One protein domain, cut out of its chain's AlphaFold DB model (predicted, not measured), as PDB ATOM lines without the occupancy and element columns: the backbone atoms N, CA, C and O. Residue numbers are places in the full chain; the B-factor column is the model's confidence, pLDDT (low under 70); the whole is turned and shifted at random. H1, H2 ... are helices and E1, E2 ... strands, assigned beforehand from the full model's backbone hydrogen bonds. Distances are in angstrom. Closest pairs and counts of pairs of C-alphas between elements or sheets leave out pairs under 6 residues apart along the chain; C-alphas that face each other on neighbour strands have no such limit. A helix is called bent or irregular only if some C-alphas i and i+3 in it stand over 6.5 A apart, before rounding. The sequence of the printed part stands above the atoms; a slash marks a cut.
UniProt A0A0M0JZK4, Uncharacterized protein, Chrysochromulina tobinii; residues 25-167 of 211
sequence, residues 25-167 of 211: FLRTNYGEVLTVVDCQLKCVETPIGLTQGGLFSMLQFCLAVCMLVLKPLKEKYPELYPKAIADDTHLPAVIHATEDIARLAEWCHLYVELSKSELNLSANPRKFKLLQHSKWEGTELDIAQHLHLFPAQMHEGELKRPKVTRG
ATOM      1  N   PHE A  25      15.801  -7.157 -18.479       41.22
ATOM      2  CA  PHE A  25      16.164  -5.749 -18.656       41.22
ATOM      3  C   PHE A  25      14.933  -4.830 -18.781       41.22
ATOM      4  O   PHE A  25      14.853  -3.809 -18.096       41.22
ATOM      5  N   LEU A  26      13.925  -5.234 -19.566       43.03
ATOM      6  CA  LEU A  26      12.663  -4.500 -19.734       43.03
ATOM      7  C   LEU A  26      11.809  -4.473 -18.456       43.03
ATOM      8  O   LEU A  26      11.200  -3.452 -18.144       43.03
ATOM      9  N   ARG A  27      11.770  -5.575 -17.690       41.09
ATOM     10  CA  ARG A  27      11.051  -5.643 -16.404       41.09
ATOM     11  C   ARG A  27      11.754  -4.882 -15.284       41.09
ATOM     12  O   ARG A  27      11.075  -4.409 -14.380       41.09
ATOM     13  N   THR A  28      13.080  -4.769 -15.337       44.66
ATOM     14  CA  THR A  28      13.869  -4.048 -14.322       44.66
ATOM     15  C   THR A  28      13.747  -2.529 -14.485       44.66
ATOM     16  O   THR A  28      13.844  -1.811 -13.498       44.66
ATOM     17  N   ASN A  29      13.464  -2.047 -15.701       47.69
ATOM     18  CA  ASN A  29      13.320  -0.620 -16.017       47.69
ATOM     19  C   ASN A  29      11.892  -0.233 -16.451       47.69
ATOM     20  O   ASN A  29      11.718   0.685 -17.241       47.69
ATOM     21  N   TYR A  30      10.868  -0.959 -15.986       51.84
ATOM     22  CA  TYR A  30       9.445  -0.623 -16.179       51.84
ATOM     23  C   TYR A  30       9.002  -0.297 -17.629       51.84
ATOM     24  O   TYR A  30       8.038   0.434 -17.827       51.84
ATOM     25  N   GLY A  31       9.641  -0.874 -18.655       48.25
ATOM     26  CA  GLY A  31       9.296  -0.615 -20.066       48.25
ATOM     27  C   GLY A  31       9.957   0.622 -20.698       48.25
ATOM     28  O   GLY A  31       9.586   1.015 -21.809       48.25
ATOM     29  N   GLU A  32      10.946   1.217 -20.030       53.16
ATOM     30  CA  GLU A  32      11.774   2.292 -20.578       53.16
ATOM     31  C   GLU A  32      12.940   1.752 -21.422       53.16
ATOM     32  O   GLU A  32      13.568   0.744 -21.088       53.16
ATOM     33  N   VAL A  33      13.265   2.450 -22.516       50.75
ATOM     34  CA  VAL A  33      14.456   2.184 -23.341       50.75
ATOM     35  C   VAL A  33      15.343   3.423 -23.431       50.75
ATOM     36  O   VAL A  33      14.855   4.550 -23.483       50.75
ATOM     37  N   LEU A  34      16.660   3.216 -23.476       44.19
ATOM     38  CA  LEU A  34      17.646   4.287 -23.619       44.19
ATOM     39  C   LEU A  34      17.874   4.592 -25.109       44.19
ATOM     40  O   LEU A  34      18.271   3.711 -25.869       44.19
ATOM     41  N   THR A  35      17.642   5.832 -25.535       46.62
ATOM     42  CA  THR A  35      17.836   6.281 -26.925       46.62
ATOM     43  C   THR A  35      18.477   7.670 -26.980       46.62
ATOM     44  O   THR A  35      18.531   8.373 -25.974       46.62
ATOM     45  N   VAL A  36      19.004   8.078 -28.137       39.00
ATOM     46  CA  VAL A  36      19.620   9.404 -28.316       39.00
ATOM     47  C   VAL A  36      18.601  10.369 -28.926       39.00
ATOM     48  O   VAL A  36      18.138  10.152 -30.043       39.00
ATOM     49  N   VAL A  37      18.282  11.452 -28.215       44.19
ATOM     50  CA  VAL A  37      17.399  12.546 -28.661       44.19
ATOM     51  C   VAL A  37      18.139  13.864 -28.465       44.19
ATOM     52  O   VAL A  37      18.641  14.124 -27.373       44.19
ATOM     53  N   ASP A  38      18.223  14.687 -29.512       52.69
ATOM     54  CA  ASP A  38      18.961  15.962 -29.503       52.69
ATOM     55  C   ASP A  38      20.415  15.813 -29.012       52.69
ATOM     56  O   ASP A  38      20.907  16.596 -28.200       52.69
ATOM     57  N   CYS A  39      21.099  14.761 -29.475       39.62
ATOM     58  CA  CYS A  39      22.470  14.414 -29.077       39.62
ATOM     59  C   CYS A  39      22.656  14.101 -27.578       39.62
ATOM     60  O   CYS A  39      23.787  14.084 -27.094       39.62
ATOM     61  N   GLN A  40      21.580  13.811 -26.842       36.09
ATOM     62  CA  GLN A  40      21.625  13.378 -25.444       36.09
ATOM     63  C   GLN A  40      20.988  11.997 -25.275       36.09
ATOM     64  O   GLN A  40      19.977  11.693 -25.907       36.09
ATOM     65  N   LEU A  41      21.568  11.165 -24.405       38.69
ATOM     66  CA  LEU A  41      20.959   9.897 -24.002       38.69
ATOM     67  C   LEU A  41      19.751  10.182 -23.102       38.69
ATOM     68  O   LEU A  41      19.893  10.825 -22.062       38.69
ATOM     69  N   LYS A  42      18.572   9.706 -23.505       44.41
ATOM     70  CA  LYS A  42      17.312   9.843 -22.769       44.41
ATOM     71  C   LYS A  42      16.630   8.482 -22.642       44.41
ATOM     72  O   LYS A  42      16.598   7.713 -23.602       44.41
ATOM     73  N   CYS A  43      16.078   8.201 -21.465       52.34
ATOM     74  CA  CYS A  43      15.148   7.091 -21.275       52.34
ATOM     75  C   CYS A  43      13.763   7.524 -21.759       52.34
ATOM     76  O   CYS A  43      13.309   8.619 -21.427       52.34
ATOM     77  N   VAL A  44      13.116   6.688 -22.564       54.47
ATOM     78  CA  VAL A  44      11.750   6.915 -23.042       54.47
ATOM     79  C   VAL A  44      10.889   5.701 -22.711       54.47
ATOM     80  O   VAL A  44      11.283   4.568 -22.994       54.47
ATOM     81  N   GLU A  45       9.719   5.934 -22.117       54.69
ATOM     82  CA  GLU A  45       8.700   4.899 -21.934       54.69
ATOM     83  C   GLU A  45       8.199   4.449 -23.308       54.69
ATOM     84  O   GLU A  45       7.738   5.260 -24.117       54.69
ATOM     85  N   THR A  46       8.292   3.149 -23.588       48.62
ATOM     86  CA  THR A  46       7.737   2.594 -24.825       48.62
ATOM     87  C   THR A  46       6.389   1.946 -24.532       48.62
ATOM     88  O   THR A  46       6.338   0.959 -23.794       48.62
ATOM     89  N   PRO A  47       5.267   2.438 -25.097       43.06
ATOM     90  CA  PRO A  47       4.077   1.605 -25.170       43.06
ATOM     91  C   PRO A  47       4.457   0.360 -25.975       43.06
ATOM     92  O   PRO A  47       5.113   0.476 -27.006       43.06
ATOM     93  N   ILE A  48       4.110  -0.829 -25.470       38.41
ATOM     94  CA  ILE A  48       4.489  -2.122 -26.060       38.41
ATOM     95  C   ILE A  48       4.190  -2.103 -27.565       38.41
ATOM     96  O   ILE A  48       3.036  -2.180 -27.987       38.41
ATOM     97  N   GLY A  49       5.252  -1.970 -28.359       40.88
ATOM     98  CA  GLY A  49       5.174  -1.780 -29.798       40.88
ATOM     99  C   GLY A  49       6.292  -0.884 -30.333       40.88
ATOM    100  O   GLY A  49       6.339   0.309 -30.069       40.88
ATOM    101  N   LEU A  50       7.116  -1.464 -31.207       41.81
ATOM    102  CA  LEU A  50       7.708  -0.763 -32.351       41.81
ATOM    103  C   LEU A  50       8.818   0.263 -32.055       41.81
ATOM    104  O   LEU A  50       8.688   1.450 -32.336       41.81
ATOM    105  N   THR A  51      10.007  -0.227 -31.712       39.03
ATOM    106  CA  THR A  51      11.223   0.337 -32.319       39.03
ATOM    107  C   THR A  51      11.515  -0.425 -33.613       39.03
ATOM    108  O   THR A  51      11.791  -1.627 -33.607       39.03
ATOM    109  N   GLN A  52      11.396   0.250 -34.761       38.06
ATOM    110  CA  GLN A  52      11.830  -0.288 -36.052       38.06
ATOM    111  C   GLN A  52      13.347  -0.524 -35.992       38.06
ATOM    112  O   GLN A  52      14.102   0.403 -35.713       38.06
ATOM    113  N   GLY A  53      13.787  -1.765 -36.218       46.12
ATOM    114  CA  GLY A  53      15.205  -2.146 -36.153       46.12
ATOM    115  C   GLY A  53      15.661  -2.766 -34.826       46.12
ATOM    116  O   GLY A  53      16.831  -3.120 -34.704       46.12
ATOM    117  N   GLY A  54      14.761  -2.949 -33.854       52.28
ATOM    118  CA  GLY A  54      15.029  -3.769 -32.671       52.28
ATOM    119  C   GLY A  54      14.938  -5.267 -32.981       52.28
ATOM    120  O   GLY A  54      14.067  -5.706 -33.733       52.28
ATOM    121  N   LEU A  55      15.802  -6.082 -32.370       55.06
ATOM    122  CA  LEU A  55      15.799  -7.540 -32.564       55.06
ATOM    123  C   LEU A  55      14.434  -8.169 -32.208       55.06
ATOM    124  O   LEU A  55      13.977  -9.088 -32.886       55.06
ATOM    125  N   PHE A  56      13.750  -7.633 -31.191       54.25
ATOM    126  CA  PHE A  56      12.458  -8.133 -30.716       54.25
ATOM    127  C   PHE A  56      11.282  -7.807 -31.649       54.25
ATOM    128  O   PHE A  56      10.494  -8.695 -31.971       54.25
ATOM    129  N   SER A  57      11.177  -6.567 -32.143       61.03
ATOM    130  CA  SER A  57      10.136  -6.188 -33.111       61.03
ATOM    131  C   SER A  57      10.307  -6.951 -34.423       61.03
ATOM    132  O   SER A  57       9.326  -7.393 -35.023       61.03
ATOM    133  N   MET A  58      11.558  -7.202 -34.815       65.50
ATOM    134  CA  MET A  58      11.874  -8.020 -35.976       65.50
ATOM    135  C   MET A  58      11.479  -9.487 -35.787       65.50
ATOM    136  O   MET A  58      10.904 -10.095 -36.690       65.50
ATOM    137  N   LEU A  59      11.739 -10.058 -34.607       64.44
ATOM    138  CA  LEU A  59      11.335 -11.424 -34.282       64.44
ATOM    139  C   LEU A  59       9.809 -11.573 -34.278       64.44
ATOM    140  O   LEU A  59       9.288 -12.517 -34.872       64.44
ATOM    141  N   GLN A  60       9.087 -10.636 -33.657       65.81
ATOM    142  CA  GLN A  60       7.620 -10.622 -33.656       65.81
ATOM    143  C   GLN A  60       7.054 -10.525 -35.074       65.81
ATOM    144  O   GLN A  60       6.154 -11.286 -35.427       65.81
ATOM    145  N   PHE A  61       7.618  -9.643 -35.901       71.88
ATOM    146  CA  PHE A  61       7.245  -9.520 -37.304       71.88
ATOM    147  C   PHE A  61       7.464 -10.832 -38.069       71.88
ATOM    148  O   PHE A  61       6.550 -11.322 -38.733       71.88
ATOM    149  N   CYS A  62       8.637 -11.456 -37.922       71.50
ATOM    150  CA  CYS A  62       8.942 -12.733 -38.570       71.50
ATOM    151  C   CYS A  62       7.970 -13.839 -38.134       71.50
ATOM    152  O   CYS A  62       7.508 -14.619 -38.967       71.50
ATOM    153  N   LEU A  63       7.628 -13.908 -36.844       71.69
ATOM    154  CA  LEU A  63       6.654 -14.873 -36.329       71.69
ATOM    155  C   LEU A  63       5.249 -14.625 -36.895       71.69
ATOM    156  O   LEU A  63       4.590 -15.583 -37.297       71.69
ATOM    157  N   ALA A  64       4.811 -13.367 -36.980       73.12
ATOM    158  CA  ALA A  64       3.518 -13.007 -37.557       73.12
ATOM    159  C   ALA A  64       3.433 -13.397 -39.043       73.12
ATOM    160  O   ALA A  64       2.479 -14.059 -39.447       73.12
ATOM    161  N   VAL A  65       4.468 -13.097 -39.837       77.44
ATOM    162  CA  VAL A  65       4.569 -13.530 -41.242       77.44
ATOM    163  C   VAL A  65       4.539 -15.057 -41.353       77.44
ATOM    164  O   VAL A  65       3.777 -15.605 -42.152       77.44
ATOM    165  N   CYS A  66       5.313 -15.768 -40.530       76.69
ATOM    166  CA  CYS A  66       5.333 -17.230 -40.533       76.69
ATOM    167  C   CYS A  66       3.958 -17.840 -40.232       76.69
ATOM    168  O   CYS A  66       3.539 -18.768 -40.921       76.69
ATOM    169  N   MET A  67       3.261 -17.332 -39.216       75.81
ATOM    170  CA  MET A  67       2.014 -17.926 -38.730       75.81
ATOM    171  C   MET A  67       0.792 -17.536 -39.559       75.81
ATOM    172  O   MET A  67      -0.070 -18.383 -39.774       75.81
ATOM    173  N   LEU A  68       0.719 -16.284 -40.014       79.62
ATOM    174  CA  LEU A  68      -0.478 -15.733 -40.656       79.62
ATOM    175  C   LEU A  68      -0.391 -15.725 -42.186       79.62
ATOM    176  O   LEU A  68      -1.417 -15.749 -42.854       79.62
ATOM    177  N   VAL A  69       0.817 -15.743 -42.755       83.81
ATOM    178  CA  VAL A  69       1.009 -15.727 -44.215       83.81
ATOM    179  C   VAL A  69       1.593 -17.050 -44.700       83.81
ATOM    180  O   VAL A  69       0.982 -17.743 -45.513       83.81
ATOM    181  N   LEU A  70       2.762 -17.450 -44.193       83.69
ATOM    182  CA  LEU A  70       3.491 -18.594 -44.753       83.69
ATOM    183  C   LEU A  70       2.883 -19.946 -44.380       83.69
ATOM    184  O   LEU A  70       2.900 -20.853 -45.210       83.69
ATOM    185  N   LYS A  71       2.341 -20.103 -43.168       81.06
ATOM    186  CA  LYS A  71       1.693 -21.351 -42.748       81.06
ATOM    187  C   LYS A  71       0.449 -21.667 -43.600       81.06
ATOM    188  O   LYS A  71       0.442 -22.756 -44.172       81.06
ATOM    189  N   PRO A  72      -0.534 -20.761 -43.789       85.94
ATOM    190  CA  PRO A  72      -1.665 -21.019 -44.688       85.94
ATOM    191  C   PRO A  72      -1.230 -21.326 -46.126       85.94
ATOM    192  O   PRO A  72      -1.749 -22.242 -46.765       85.94
ATOM    193  N   LEU A  73      -0.218 -20.610 -46.629       88.38
ATOM    194  CA  LEU A  73       0.362 -20.885 -47.946       88.38
ATOM    195  C   LEU A  73       0.989 -22.278 -48.022       88.38
ATOM    196  O   LEU A  73       0.859 -22.945 -49.043       88.38
ATOM    197  N   LYS A  74       1.653 -22.728 -46.954       85.62
ATOM    198  CA  LYS A  74       2.262 -24.057 -46.892       85.62
ATOM    199  C   LYS A  74       1.221 -25.171 -46.820       85.62
ATOM    200  O   LYS A  74       1.444 -26.234 -47.388       85.62
ATOM    201  N   GLU A  75       0.115 -24.933 -46.125       87.25
ATOM    202  CA  GLU A  75      -1.009 -25.870 -46.043       87.25
ATOM    203  C   GLU A  75      -1.706 -26.022 -47.403       87.25
ATOM    204  O   GLU A  75      -2.041 -27.140 -47.788       87.25
ATOM    205  N   LYS A  76      -1.856 -24.926 -48.161       93.38
ATOM    206  CA  LYS A  76      -2.460 -24.947 -49.503       93.38
ATOM    207  C   LYS A  76      -1.515 -25.474 -50.593       93.38
ATOM    208  O   LYS A  76      -1.969 -26.180 -51.487       93.38
ATOM    209  N   TYR A  77      -0.226 -25.145 -50.516       92.06
ATOM    210  CA  TYR A  77       0.796 -25.509 -51.505       92.06
ATOM    211  C   TYR A  77       1.974 -26.235 -50.823       92.06
ATOM    212  O   TYR A  77       3.046 -25.651 -50.614       92.06
ATOM    213  N   PRO A  78       1.794 -27.504 -50.412       88.06
ATOM    214  CA  PRO A  78       2.790 -28.255 -49.647       88.06
ATOM    215  C   PRO A  78       4.076 -28.568 -50.428       88.06
ATOM    216  O   PRO A  78       5.090 -28.905 -49.815       88.06
ATOM    217  N   GLU A  79       4.088 -28.430 -51.748       83.62
ATOM    218  CA  GLU A  79       5.271 -28.543 -52.602       83.62
ATOM    219  C   GLU A  79       6.146 -27.280 -52.574       83.62
ATOM    220  O   GLU A  79       7.362 -27.351 -52.753       83.62
ATOM    221  N   LEU A  80       5.551 -26.125 -52.270       80.25
ATOM    222  CA  LEU A  80       6.233 -24.842 -52.177       80.25
ATOM    223  C   LEU A  80       6.756 -24.648 -50.747       80.25
ATOM    224  O   LEU A  80       6.033 -24.797 -49.759       80.25
ATOM    225  N   TYR A  81       8.055 -24.376 -50.605       75.38
ATOM    226  CA  TYR A  81       8.690 -24.165 -49.299       75.38
ATOM    227  C   TYR A  81       9.355 -22.787 -49.246       75.38
ATOM    228  O   TYR A  81      10.546 -22.663 -49.555       75.38
ATOM    229  N   PRO A  82       8.593 -21.737 -48.888       71.88
ATOM    230  CA  PRO A  82       9.145 -20.400 -48.769       71.88
ATOM    231  C   PRO A  82      10.134 -20.332 -47.602       71.88
ATOM    232  O   PRO A  82       9.936 -20.929 -46.544       71.88
ATOM    233  N   LYS A  83      11.202 -19.568 -47.798       64.81
ATOM    234  CA  LYS A  83      12.185 -19.206 -46.782       64.81
ATOM    235  C   LYS A  83      12.090 -17.706 -46.552       64.81
ATOM    236  O   LYS A  83      12.315 -16.936 -47.481       64.81
ATOM    237  N   ALA A  84      11.778 -17.298 -45.330       62.28
ATOM    238  CA  ALA A  84      11.846 -15.899 -44.932       62.28
ATOM    239  C   ALA A  84      13.191 -15.620 -44.258       62.28
ATOM    240  O   ALA A  84      13.626 -16.373 -43.385       62.28
ATOM    241  N   ILE A  85      13.847 -14.545 -44.677       55.78
ATOM    242  CA  ILE A  85      14.984 -13.954 -43.982       55.78
ATOM    243  C   ILE A  85      14.575 -12.519 -43.722       55.78
ATOM    244  O   ILE A  85      14.471 -11.742 -44.665       55.78
ATOM    245  N   ALA A  86      14.355 -12.175 -42.457       61.97
ATOM    246  CA  ALA A  86      13.881 -10.848 -42.101       61.97
ATOM    247  C   ALA A  86      12.553 -10.501 -42.823       61.97
ATOM    248  O   ALA A  86      11.583 -11.251 -42.719       61.97
ATOM    249  N   ASP A  87      12.506  -9.371 -43.526       61.53
ATOM    250  CA  ASP A  87      11.382  -8.908 -44.342       61.53
ATOM    251  C   ASP A  87      11.367  -9.494 -45.764       61.53
ATOM    252  O   ASP A  87      10.363  -9.375 -46.472       61.53
ATOM    253  N   ASP A  88      12.429 -10.196 -46.169       69.88
ATOM    254  CA  ASP A  88      12.547 -10.813 -47.485       69.88
ATOM    255  C   ASP A  88      12.033 -12.259 -47.490       69.88
ATOM    256  O   ASP A  88      12.539 -13.141 -46.790       69.88
ATOM    257  N   THR A  89      11.079 -12.550 -48.378       75.81
ATOM    258  CA  THR A  89      10.613 -13.920 -48.639       75.81
ATOM    259  C   THR A  89      11.183 -14.452 -49.951       75.81
ATOM    260  O   THR A  89      11.040 -13.841 -51.008       75.81
ATOM    261  N   HIS A  90      11.792 -15.632 -49.883       77.56
ATOM    262  CA  HIS A  90      12.367 -16.359 -51.007       77.56
ATOM    263  C   HIS A  90      11.603 -17.660 -51.222       77.56
ATOM    264  O   HIS A  90      11.485 -18.465 -50.303       77.56
ATOM    265  N   LEU A  91      11.135 -17.910 -52.441       82.94
ATOM    266  CA  LEU A  91      10.405 -19.128 -52.770       82.94
ATOM    267  C   LEU A  91      11.123 -19.911 -53.876       82.94
ATOM    268  O   LEU A  91      11.063 -19.516 -55.040       82.94
ATOM    269  N   PRO A  92      11.789 -21.029 -53.547       79.56
ATOM    270  CA  PRO A  92      12.191 -22.008 -54.542       79.56
ATOM    271  C   PRO A  92      10.944 -22.698 -55.108       79.56
ATOM    272  O   PRO A  92      10.147 -23.247 -54.349       79.56
ATOM    273  N   ALA A  93      10.800 -22.691 -56.431       84.75
ATOM    274  CA  ALA A  93       9.748 -23.401 -57.147       84.75
ATOM    275  C   ALA A  93      10.369 -24.196 -58.299       84.75
ATOM    276  O   ALA A  93      11.267 -23.703 -58.986       84.75
ATOM    277  N   VAL A  94       9.903 -25.428 -58.495       87.62
ATOM    278  CA  VAL A  94      10.286 -26.267 -59.634       87.62
ATOM    279  C   VAL A  94       9.131 -26.248 -60.624       87.62
ATOM    280  O   VAL A  94       7.997 -26.512 -60.241       87.62
ATOM    281  N   ILE A  95       9.428 -25.895 -61.872       90.50
ATOM    282  CA  ILE A  95       8.451 -25.768 -62.955       90.50
ATOM    283  C   ILE A  95       8.713 -26.896 -63.953       90.50
ATOM    284  O   ILE A  95       9.798 -26.963 -64.536       90.50
ATOM    285  N   HIS A  96       7.738 -27.782 -64.118       91.94
ATOM    286  CA  HIS A  96       7.745 -28.890 -65.070       91.94
ATOM    287  C   HIS A  96       6.764 -28.661 -66.222       91.94
ATOM    288  O   HIS A  96       7.021 -29.132 -67.326       91.94
ATOM    289  N   ALA A  97       5.677 -27.934 -65.969       94.44
ATOM    290  CA  ALA A  97       4.630 -27.620 -66.930       94.44
ATOM    291  C   ALA A  97       4.068 -26.203 -66.712       94.44
ATOM    292  O   ALA A  97       4.368 -25.530 -65.719       94.44
ATOM    293  N   THR A  98       3.241 -25.723 -67.639       95.00
ATOM    294  CA  THR A  98       2.617 -24.392 -67.558       95.00
ATOM    295  C   THR A  98       1.658 -24.277 -66.369       95.00
ATOM    296  O   THR A  98       1.539 -23.205 -65.774       95.00
ATOM    297  N   GLU A  99       1.052 -25.381 -65.930       96.25
ATOM    298  CA  GLU A  99       0.206 -25.435 -64.736       96.25
ATOM    299  C   GLU A  99       0.992 -25.142 -63.448       96.25
ATOM    300  O   GLU A  99       0.429 -24.607 -62.489       96.25
ATOM    301  N   ASP A 100       2.295 -25.448 -63.401       94.50
ATOM    302  CA  ASP A 100       3.151 -25.058 -62.272       94.50
ATOM    303  C   ASP A 100       3.336 -23.532 -62.222       94.50
ATOM    304  O   ASP A 100       3.419 -22.949 -61.141       94.50
ATOM    305  N   ILE A 101       3.368 -22.864 -63.383       96.31
ATOM    306  CA  ILE A 101       3.479 -21.400 -63.470       96.31
ATOM    307  C   ILE A 101       2.188 -20.747 -62.973       96.31
ATOM    308  O   ILE A 101       2.249 -19.778 -62.214       96.31
ATOM    309  N   ALA A 102       1.031 -21.297 -63.351       96.62
ATOM    310  CA  ALA A 102      -0.259 -20.849 -62.835       96.62
ATOM    311  C   ALA A 102      -0.329 -20.999 -61.305       96.62
ATOM    312  O   ALA A 102      -0.640 -20.030 -60.613       96.62
ATOM    313  N   ARG A 103       0.080 -22.154 -60.760       96.06
ATOM    314  CA  ARG A 103       0.160 -22.368 -59.303       96.06
ATOM    315  C   ARG A 103       1.117 -21.404 -58.607       96.06
ATOM    316  O   ARG A 103       0.787 -20.871 -57.550       96.06
ATOM    317  N   LEU A 104       2.281 -21.129 -59.195       96.06
ATOM    318  CA  LEU A 104       3.215 -20.134 -58.665       96.06
ATOM    319  C   LEU A 104       2.586 -18.731 -58.639       96.06
ATOM    320  O   LEU A 104       2.729 -18.006 -57.653       96.06
ATOM    321  N   ALA A 105       1.866 -18.348 -59.695       97.12
ATOM    322  CA  ALA A 105       1.162 -17.073 -59.750       97.12
ATOM    323  C   ALA A 105       0.043 -16.986 -58.697       97.12
ATOM    324  O   ALA A 105      -0.055 -15.974 -57.999       97.12
ATOM    325  N   GLU A 106      -0.750 -18.047 -58.524       97.31
ATOM    326  CA  GLU A 106      -1.775 -18.143 -57.477       97.31
ATOM    327  C   GLU A 106      -1.178 -18.045 -56.069       97.31
ATOM    328  O   GLU A 106      -1.733 -17.359 -55.207       97.31
ATOM    329  N   TRP A 107      -0.032 -18.688 -55.825       96.50
ATOM    330  CA  TRP A 107       0.706 -18.547 -54.571       96.50
ATOM    331  C   TRP A 107       1.091 -17.083 -54.324       96.50
ATOM    332  O   TRP A 107       0.886 -16.565 -53.226       96.50
ATOM    333  N   CYS A 108       1.598 -16.386 -55.348       96.44
ATOM    334  CA  CYS A 108       1.964 -14.974 -55.242       96.44
ATOM    335  C   CYS A 108       0.759 -14.066 -54.963       96.44
ATOM    336  O   CYS A 108       0.896 -13.133 -54.173       96.44
ATOM    337  N   HIS A 109      -0.402 -14.314 -55.579       96.88
ATOM    338  CA  HIS A 109      -1.634 -13.573 -55.268       96.88
ATOM    339  C   HIS A 109      -2.037 -13.767 -53.813       96.88
ATOM    340  O   HIS A 109      -2.192 -12.786 -53.090       96.88
ATOM    341  N   LEU A 110      -2.103 -15.019 -53.356       95.88
ATOM    342  CA  LEU A 110      -2.512 -15.315 -51.987       95.88
ATOM    343  C   LEU A 110      -1.519 -14.757 -50.955       95.88
ATOM    344  O   LEU A 110      -1.930 -14.267 -49.908       95.88
ATOM    345  N   TYR A 111      -0.218 -14.740 -51.263       94.38
ATOM    346  CA  TYR A 111       0.776 -14.060 -50.430       94.38
ATOM    347  C   TYR A 111       0.479 -12.561 -50.283       94.38
ATOM    348  O   TYR A 111       0.564 -12.023 -49.177       94.38
ATOM    349  N   VAL A 112       0.111 -11.879 -51.374       93.88
ATOM    350  CA  VAL A 112      -0.253 -10.453 -51.346       93.88
ATOM    351  C   VAL A 112      -1.539 -10.224 -50.552       93.88
ATOM    352  O   VAL A 112      -1.594  -9.306 -49.733       93.88
ATOM    353  N   GLU A 113      -2.550 -11.065 -50.759       94.81
ATOM    354  CA  GLU A 113      -3.834 -10.994 -50.057       94.81
ATOM    355  C   GLU A 113      -3.680 -11.205 -48.549       94.81
ATOM    356  O   GLU A 113      -4.152 -10.373 -47.772       94.81
ATOM    357  N   LEU A 114      -2.977 -12.260 -48.127       88.56
ATOM    358  CA  LEU A 114      -2.720 -12.555 -46.714       88.56
ATOM    359  C   LEU A 114      -1.860 -11.468 -46.064       88.56
ATOM    360  O   LEU A 114      -2.179 -11.000 -44.978       88.56
ATOM    361  N   SER A 115      -0.819 -10.986 -46.750       87.62
ATOM    362  CA  SER A 115       0.004  -9.882 -46.232       87.62
ATOM    363  C   SER A 115      -0.833  -8.632 -45.941       87.62
ATOM    364  O   SER A 115      -0.619  -7.961 -44.932       87.62
ATOM    365  N   LYS A 116      -1.812  -8.326 -46.799       86.88
ATOM    366  CA  LYS A 116      -2.700  -7.177 -46.608       86.88
ATOM    367  C   LYS A 116      -3.748  -7.428 -45.526       86.88
ATOM    368  O   LYS A 116      -3.946  -6.566 -44.680       86.88
ATOM    369  N   SER A 117      -4.444  -8.557 -45.584       84.75
ATOM    370  CA  SER A 117      -5.580  -8.848 -44.700       84.75
ATOM    371  C   SER A 117      -5.152  -9.157 -43.267       84.75
ATOM    372  O   SER A 117      -5.758  -8.634 -42.339       84.75
ATOM    373  N   GLU A 118      -4.078  -9.926 -43.087       82.75
ATOM    374  CA  GLU A 118      -3.642 -10.398 -41.769       82.75
ATOM    375  C   GLU A 118      -2.656  -9.447 -41.086       82.75
ATOM    376  O   GLU A 118      -2.632  -9.336 -39.862       82.75
ATOM    377  N   LEU A 119      -1.816  -8.761 -41.869       77.44
ATOM    378  CA  LEU A 119      -0.718  -7.946 -41.336       77.44
ATOM    379  C   LEU A 119      -0.845  -6.453 -41.665       77.44
ATOM    380  O   LEU A 119      -0.007  -5.664 -41.230       77.44
ATOM    381  N   ASN A 120      -1.859  -6.052 -42.441       78.62
ATOM    382  CA  ASN A 120      -1.992  -4.695 -42.982       78.62
ATOM    383  C   ASN A 120      -0.730  -4.223 -43.741       78.62
ATOM    384  O   ASN A 120      -0.370  -3.044 -43.732       78.62
ATOM    385  N   LEU A 121      -0.037  -5.158 -44.404       78.75
ATOM    386  CA  LEU A 121       1.181  -4.904 -45.168       78.75
ATOM    387  C   LEU A 121       0.893  -4.819 -46.665       78.75
ATOM    388  O   LEU A 121       0.175  -5.633 -47.245       78.75
ATOM    389  N   SER A 122       1.554  -3.875 -47.332       79.19
ATOM    390  CA  SER A 122       1.573  -3.811 -48.793       79.19
ATOM    391  C   SER A 122       2.733  -4.648 -49.335       79.19
ATOM    392  O   SER A 122       3.849  -4.150 -49.523       79.19
ATOM    393  N   ALA A 123       2.471  -5.933 -49.588       74.50
ATOM    394  CA  ALA A 123       3.379  -6.837 -50.295       74.50
ATOM    395  C   ALA A 123       3.492  -6.409 -51.765       74.50
ATOM    396  O   ALA A 123       2.860  -6.961 -52.647       74.50
ATOM    397  N   ASN A 124       4.252  -5.347 -52.007       87.25
ATOM    398  CA  ASN A 124       4.451  -4.662 -53.282       87.25
ATOM    399  C   ASN A 124       4.751  -5.620 -54.464       87.25
ATOM    400  O   ASN A 124       5.928  -5.912 -54.705       87.25
ATOM    401  N   PRO A 125       3.766  -6.043 -55.283       89.88
ATOM    402  CA  PRO A 125       3.995  -7.096 -56.275       89.88
ATOM    403  C   PRO A 125       4.906  -6.629 -57.419       89.88
ATOM    404  O   PRO A 125       5.678  -7.415 -57.962       89.88
ATOM    405  N   ARG A 126       4.946  -5.320 -57.715       91.31
ATOM    406  CA  ARG A 126       5.915  -4.734 -58.667       91.31
ATOM    407  C   ARG A 126       7.382  -4.938 -58.254       91.31
ATOM    408  O   ARG A 126       8.283  -4.807 -59.079       91.31
ATOM    409  N   LYS A 127       7.647  -5.179 -56.962       90.12
ATOM    410  CA  LYS A 127       9.002  -5.408 -56.444       90.12
ATOM    411  C   LYS A 127       9.426  -6.872 -56.554       90.12
ATOM    412  O   LYS A 127      10.623  -7.128 -56.452       90.12
ATOM    413  N   PHE A 128       8.501  -7.799 -56.807       93.38
ATOM    414  CA  PHE A 128       8.820  -9.220 -56.910       93.38
ATOM    415  C   PHE A 128       9.811  -9.471 -58.047       93.38
ATOM    416  O   PHE A 128       9.739  -8.861 -59.123       93.38
ATOM    417  N   LYS A 129      10.759 -10.372 -57.784       92.50
ATOM    418  CA  LYS A 129      11.802 -10.783 -58.721       92.50
ATOM    419  C   LYS A 129      11.661 -12.274 -58.980       92.50
ATOM    420  O   LYS A 129      11.806 -13.073 -58.063       92.50
ATOM    421  N   LEU A 130      11.379 -12.629 -60.227       93.88
ATOM    422  CA  LEU A 130      11.253 -14.015 -60.666       93.88
ATOM    423  C   LEU A 130      12.571 -14.413 -61.328       93.88
ATOM    424  O   LEU A 130      12.865 -13.990 -62.446       93.88
ATOM    425  N   LEU A 131      13.403 -15.161 -60.607       90.19
ATOM    426  CA  LEU A 131      14.649 -15.688 -61.158       90.19
ATOM    427  C   LEU A 131      14.336 -16.890 -62.049       90.19
ATOM    428  O   LEU A 131      13.729 -17.853 -61.592       90.19
ATOM    429  N   GLN A 132      14.786 -16.852 -63.299       89.31
ATOM    430  CA  GLN A 132      14.551 -17.914 -64.275       89.31
ATOM    431  C   GLN A 132      15.834 -18.194 -65.053       89.31
ATOM    432  O   GLN A 132      16.513 -17.270 -65.480       89.31
ATOM    433  N   HIS A 133      16.172 -19.460 -65.276       87.88
ATOM    434  CA  HIS A 133      17.328 -19.792 -66.105       87.88
ATOM    435  C   HIS A 133      17.069 -19.432 -67.576       87.88
ATOM    436  O   HIS A 133      16.026 -19.782 -68.125       87.88
ATOM    437  N   SER A 134      18.061 -18.826 -68.236       88.62
ATOM    438  CA  SER A 134      18.033 -18.440 -69.659       88.62
ATOM    439  C   SER A 134      17.657 -19.555 -70.641       88.62
ATOM    440  O   SER A 134      17.105 -19.265 -71.692       88.62
ATOM    441  N   LYS A 135      17.880 -20.834 -70.307       90.19
ATOM    442  CA  LYS A 135      17.538 -21.969 -71.176       90.19
ATOM    443  C   LYS A 135      16.037 -22.090 -71.471       90.19
ATOM    444  O   LYS A 135      15.664 -22.803 -72.392       90.19
ATOM    445  N   TRP A 136      15.197 -21.454 -70.654       92.56
ATOM    446  CA  TRP A 136      13.741 -21.468 -70.796       92.56
ATOM    447  C   TRP A 136      13.200 -20.256 -71.558       92.56
ATOM    448  O   TRP A 136      11.995 -20.170 -71.780       92.56
ATOM    449  N   GLU A 137      14.060 -19.319 -71.955       94.31
ATOM    450  CA  GLU A 137      13.664 -18.166 -72.758       94.31
ATOM    451  C   GLU A 137      13.062 -18.607 -74.097       94.31
ATOM    452  O   GLU A 137      13.623 -19.450 -74.795       94.31
ATOM    453  N   GLY A 138      11.897 -18.054 -74.439       94.12
ATOM    454  CA  GLY A 138      11.179 -18.386 -75.673       94.12
ATOM    455  C   GLY A 138      10.480 -19.751 -75.675       94.12
ATOM    456  O   GLY A 138       9.800 -20.069 -76.646       94.12
ATOM    457  N   THR A 139      10.602 -20.546 -74.609       96.00
ATOM    458  CA  THR A 139       9.901 -21.835 -74.475       96.00
ATOM    459  C   THR A 139       8.490 -21.656 -73.913       96.00
ATOM    460  O   THR A 139       8.144 -20.591 -73.406       96.00
ATOM    461  N   GLU A 140       7.678 -22.715 -73.925       96.31
ATOM    462  CA  GLU A 140       6.364 -22.721 -73.262       96.31
ATOM    463  C   GLU A 140       6.452 -22.473 -71.746       96.31
ATOM    464  O   GLU A 140       5.518 -21.944 -71.144       96.31
ATOM    465  N   LEU A 141       7.602 -22.789 -71.135       95.06
ATOM    466  CA  LEU A 141       7.895 -22.544 -69.722       95.06
ATOM    467  C   LEU A 141       8.557 -21.175 -69.488       95.06
ATOM    468  O   LEU A 141       9.107 -20.910 -68.412       95.06
ATOM    469  N   ASP A 142       8.527 -20.286 -70.488       96.81
ATOM    470  CA  ASP A 142       9.023 -18.929 -70.331       96.81
ATOM    471  C   ASP A 142       8.087 -18.104 -69.436       96.81
ATOM    472  O   ASP A 142       7.064 -17.587 -69.885       96.81
ATOM    473  N   ILE A 143       8.459 -17.917 -68.166       95.69
ATOM    474  CA  ILE A 143       7.685 -17.135 -67.188       95.69
ATOM    475  C   ILE A 143       7.364 -15.726 -67.712       95.69
ATOM    476  O   ILE A 143       6.314 -15.179 -67.376       95.69
ATOM    477  N   ALA A 144       8.219 -15.141 -68.561       95.88
ATOM    478  CA  ALA A 144       7.969 -13.821 -69.134       95.88
ATOM    479  C   ALA A 144       6.676 -13.772 -69.973       95.88
ATOM    480  O   ALA A 144       5.973 -12.763 -69.944       95.88
ATOM    481  N   GLN A 145       6.323 -14.870 -70.650       96.44
ATOM    482  CA  GLN A 145       5.093 -15.000 -71.445       96.44
ATOM    483  C   GLN A 145       3.841 -15.126 -70.555       96.44
ATOM    484  O   GLN A 145       2.738 -14.731 -70.936       96.44
ATOM    485  N   HIS A 146       4.025 -15.589 -69.319       96.81
ATOM    486  CA  HIS A 146       2.961 -15.855 -68.346       96.81
ATOM    487  C   HIS A 146       2.821 -14.771 -67.270       96.81
ATOM    488  O   HIS A 146       2.034 -14.912 -66.337       96.81
ATOM    489  N   LEU A 147       3.536 -13.643 -67.390       96.31
ATOM    490  CA  LEU A 147       3.495 -12.545 -66.408       96.31
ATOM    491  C   LEU A 147       2.093 -11.967 -66.175       96.31
ATOM    492  O   LEU A 147       1.838 -11.360 -65.130       96.31
ATOM    493  N   HIS A 148       1.181 -12.147 -67.130       96.00
ATOM    494  CA  HIS A 148      -0.214 -11.739 -67.011       96.00
ATOM    495  C   HIS A 148      -0.955 -12.464 -65.870       96.00
ATOM    496  O   HIS A 148      -1.862 -11.867 -65.289       96.00
ATOM    497  N   LEU A 149      -0.521 -13.677 -65.498       97.38
ATOM    498  CA  LEU A 149      -1.084 -14.467 -64.398       97.38
ATOM    499  C   LEU A 149      -0.700 -13.923 -63.014       97.38
ATOM    500  O   LEU A 149      -1.458 -14.063 -62.058       97.38
ATOM    501  N   PHE A 150       0.466 -13.288 -62.891       97.44
ATOM    502  CA  PHE A 150       1.010 -12.823 -61.611       97.44
ATOM    503  C   PHE A 150       0.302 -11.559 -61.084       97.44
ATOM    504  O   PHE A 150      -0.272 -10.801 -61.875       97.44
ATOM    505  N   PRO A 151       0.370 -11.273 -59.765       96.00
ATOM    506  CA  PRO A 151      -0.188 -10.047 -59.196       96.00
ATOM    507  C   PRO A 151       0.451  -8.797 -59.799       96.00
ATOM    508  O   PRO A 151       1.647  -8.759 -60.083       96.00
ATOM    509  N   ALA A 152      -0.349  -7.748 -59.962       94.69
ATOM    510  CA  ALA A 152       0.082  -6.470 -60.511       94.69
ATOM    511  C   ALA A 152      -0.318  -5.320 -59.581       94.69
ATOM    512  O   ALA A 152      -1.243  -5.439 -58.781       94.69
ATOM    513  N   GLN A 153       0.386  -4.197 -59.680       92.50
ATOM    514  CA  GLN A 153       0.125  -3.005 -58.875       92.50
ATOM    515  C   GLN A 153       0.217  -1.763 -59.753       92.50
ATOM    516  O   GLN A 153       1.218  -1.564 -60.442       92.50
ATOM    517  N   MET A 154      -0.802  -0.905 -59.674       93.44
ATOM    518  CA  MET A 154      -0.729   0.439 -60.241       93.44
ATOM    519  C   MET A 154       0.335   1.249 -59.503       93.44
ATOM    520  O   MET A 154       0.317   1.354 -58.276       93.44
ATOM    521  N   HIS A 155       1.270   1.820 -60.250       90.06
ATOM    522  CA  HIS A 155       2.326   2.666 -59.721       90.06
ATOM    523  C   HIS A 155       2.665   3.733 -60.756       90.06
ATOM    524  O   HIS A 155       3.042   3.393 -61.872       90.06
ATOM    525  N   GLU A 156       2.514   5.006 -60.379       91.62
ATOM    526  CA  GLU A 156       2.785   6.156 -61.262       91.62
ATOM    527  C   GLU A 156       1.953   6.126 -62.557       91.62
ATOM    528  O   GLU A 156       2.434   6.467 -63.628       91.62
ATOM    529  N   GLY A 157       0.691   5.691 -62.467       91.81
ATOM    530  CA  GLY A 157      -0.213   5.609 -63.623       91.81
ATOM    531  C   GLY A 157      -0.024   4.369 -64.501       91.81
ATOM    532  O   GLY A 157      -0.811   4.159 -65.416       91.81
ATOM    533  N   GLU A 158       0.942   3.503 -64.188       93.38
ATOM    534  CA  GLU A 158       1.223   2.288 -64.954       93.38
ATOM    535  C   GLU A 158       0.944   1.021 -64.145       93.38
ATOM    536  O   GLU A 158       1.252   0.933 -62.952       93.38
ATOM    537  N   LEU A 159       0.406  -0.004 -64.810       93.12
ATOM    538  CA  LEU A 159       0.237  -1.325 -64.214       93.12
ATOM    539  C   LEU A 159       1.576  -2.073 -64.237       93.12
ATOM    540  O   LEU A 159       1.986  -2.602 -65.270       93.12
ATOM    541  N   LYS A 160       2.259  -2.145 -63.091       94.50
ATOM    542  CA  LYS A 160       3.564  -2.814 -62.968       94.50
ATOM    543  C   LYS A 160       3.401  -4.250 -62.462       94.50
ATOM    544  O   LYS A 160       2.624  -4.522 -61.545       94.50
ATOM    545  N   ARG A 161       4.167  -5.165 -63.059       94.06
ATOM    546  CA  ARG A 161       4.192  -6.613 -62.777       94.06
ATOM    547  C   ARG A 161       5.564  -7.046 -62.238       94.06
ATOM    548  O   ARG A 161       6.509  -6.254 -62.315       94.06
ATOM    549  N   PRO A 162       5.695  -8.267 -61.684       95.75
ATOM    550  CA  PRO A 162       6.981  -8.807 -61.269       95.75
ATOM    551  C   PRO A 162       8.006  -8.772 -62.400       95.75
ATOM    552  O   PRO A 162       7.672  -8.933 -63.573       95.75
ATOM    553  N   LYS A 163       9.277  -8.594 -62.041       94.62
ATOM    554  CA  LYS A 163      10.373  -8.581 -63.013       94.62
ATOM    555  C   LYS A 163      10.986  -9.972 -63.123       94.62
ATOM    556  O   LYS A 163      11.543 -10.466 -62.141       94.62
ATOM    557  N   VAL A 164      10.970 -10.554 -64.320       94.44
ATOM    558  CA  VAL A 164      11.776 -11.745 -64.628       94.44
ATOM    559  C   VAL A 164      13.242 -11.336 -64.746       94.44
ATOM    560  O   VAL A 164      13.570 -10.334 -65.381       94.44
ATOM    561  N   THR A 165      14.135 -12.077 -64.094       90.94
ATOM    562  CA  THR A 165      15.582 -11.863 -64.181       90.94
ATOM    563  C   THR A 165      16.278 -13.169 -64.531       90.94
ATOM    564  O   THR A 165      16.162 -14.154 -63.806       90.94
ATOM    565  N   ARG A 166      17.015 -13.150 -65.646       86.56
ATOM    566  CA  ARG A 166      17.733 -14.318 -66.177       86.56
ATOM    567  C   ARG A 166      19.218 -14.351 -65.820       86.56
ATOM    568  O   ARG A 166      19.806 -15.423 -65.738       86.56
ATOM    569  N   GLY A 167      19.786 -13.172 -65.567       83.19
ATOM    570  CA  GLY A 167      21.162 -12.994 -65.117       83.19
ATOM    571  C   GLY A 167      21.300 -13.168 -63.604       83.19
ATOM    572  O   GLY A 167      20.914 -14.191 -63.031       83.19
TER     573      GLY A 167
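Overview. This is residues 25 to 167 of the 211 residues of an uncharacterized protein of Chrysochromulina tobinii (UniProt A0A0M0JZK4). Two long helices, H2 and H3, pack at a slant and run opposite ways; a small head of H1 and hairpin E1-E2 lies far off at one end of the long axis, beyond the first residues of H2. Near H2 is the little hairpin E3-E4, while H4, the pair E5 with E8 and the hairpin E6-E7 gather at the other end, H4 packing on H3. The printed part has 143 residues, with four named helices and eight named strands in the order H1 E1 E2 H2 E3 E4 H3 E5 H4 E6 E7 E8; the class is mixed, helices and strands. Four two-stranded sheets are present, E5-E8 parallel and the other three antiparallel. The whole is loose, with a radius of gyration of the C-alphas of 19.9 A, and elongated, spanning 62 by 35 by 27 A.

Along the chain. Find C-alpha 25 at (16.164, -5.749, -18.656), where H1, residues 25 to 28, begins. Next come E1, residues 32 to 37, 14.2 A long, and E2, residues 40 to 45, 15.9 A. H2, residues 55 to 76, runs 30.4 A from C-alpha 55 at (15.799, -7.540, -32.564), with a kink of 28 degrees near residue 66. E3, residues 83 to 85, and E4, residues 88 to 90, lead to H3, residues 98 to 119, 31.1 A. Then read E5, residues 129 to 131, and H4, residues 143 to 149, which is irregular: C-alphas 145 and 148 are 7.6 A apart. E6, residues 153 to 155, E7, residues 158 to 160, and E8, residues 163 to 165, follow; E8 ends at C-alpha 165, (15.582, -11.863, -64.181).

Arrangement. In the antiparallel hairpin E1-E2, look for N 35 and O 42 at 2.9 A. H1 and H2 are apart. H2 touches H3 with residues 64 to 73 alone, closest at the C-alphas of Val 69 and Leu 114, 5.5 A, at a steep tilt of 44 degrees, opposite ways. In hairpin E3-E4, N 83 and O 90 are 2.8 A apart. H3 touches H4 with residues 101 to 106 alone, closest at the C-alphas of Ala 105 and Leu 149, 5.8 A, at a steep tilt of 51 degrees. E5 and E8 are parallel, with N 165 and O 130 at 2.8 A. The closest C-alphas of H4 and E8, Ala 144 and Val 164, are 6.3 A apart. In hairpin E6-E7, N 155 and O 158 are 2.8 A apart; E7 runs on into E8 at 44 degrees. Every O i to N i+4 pair is within hydrogen-bond range in H3, 15 of 18 in H2 and 1 of 3 in H4, which has 2 of 4 O i to N i+3 pairs; H1 is too short for an i+4 pair.

Size, cuts and confidence. The two C-alphas farthest apart, Thr 28 and Gly 138, are 63.1 A apart. The printed part has no cut, and the one long link is E5 to H4, 11 residues. Mean pLDDT of the printed part is 77.5; residues 25 to 60 and 83 to 88 are under 70.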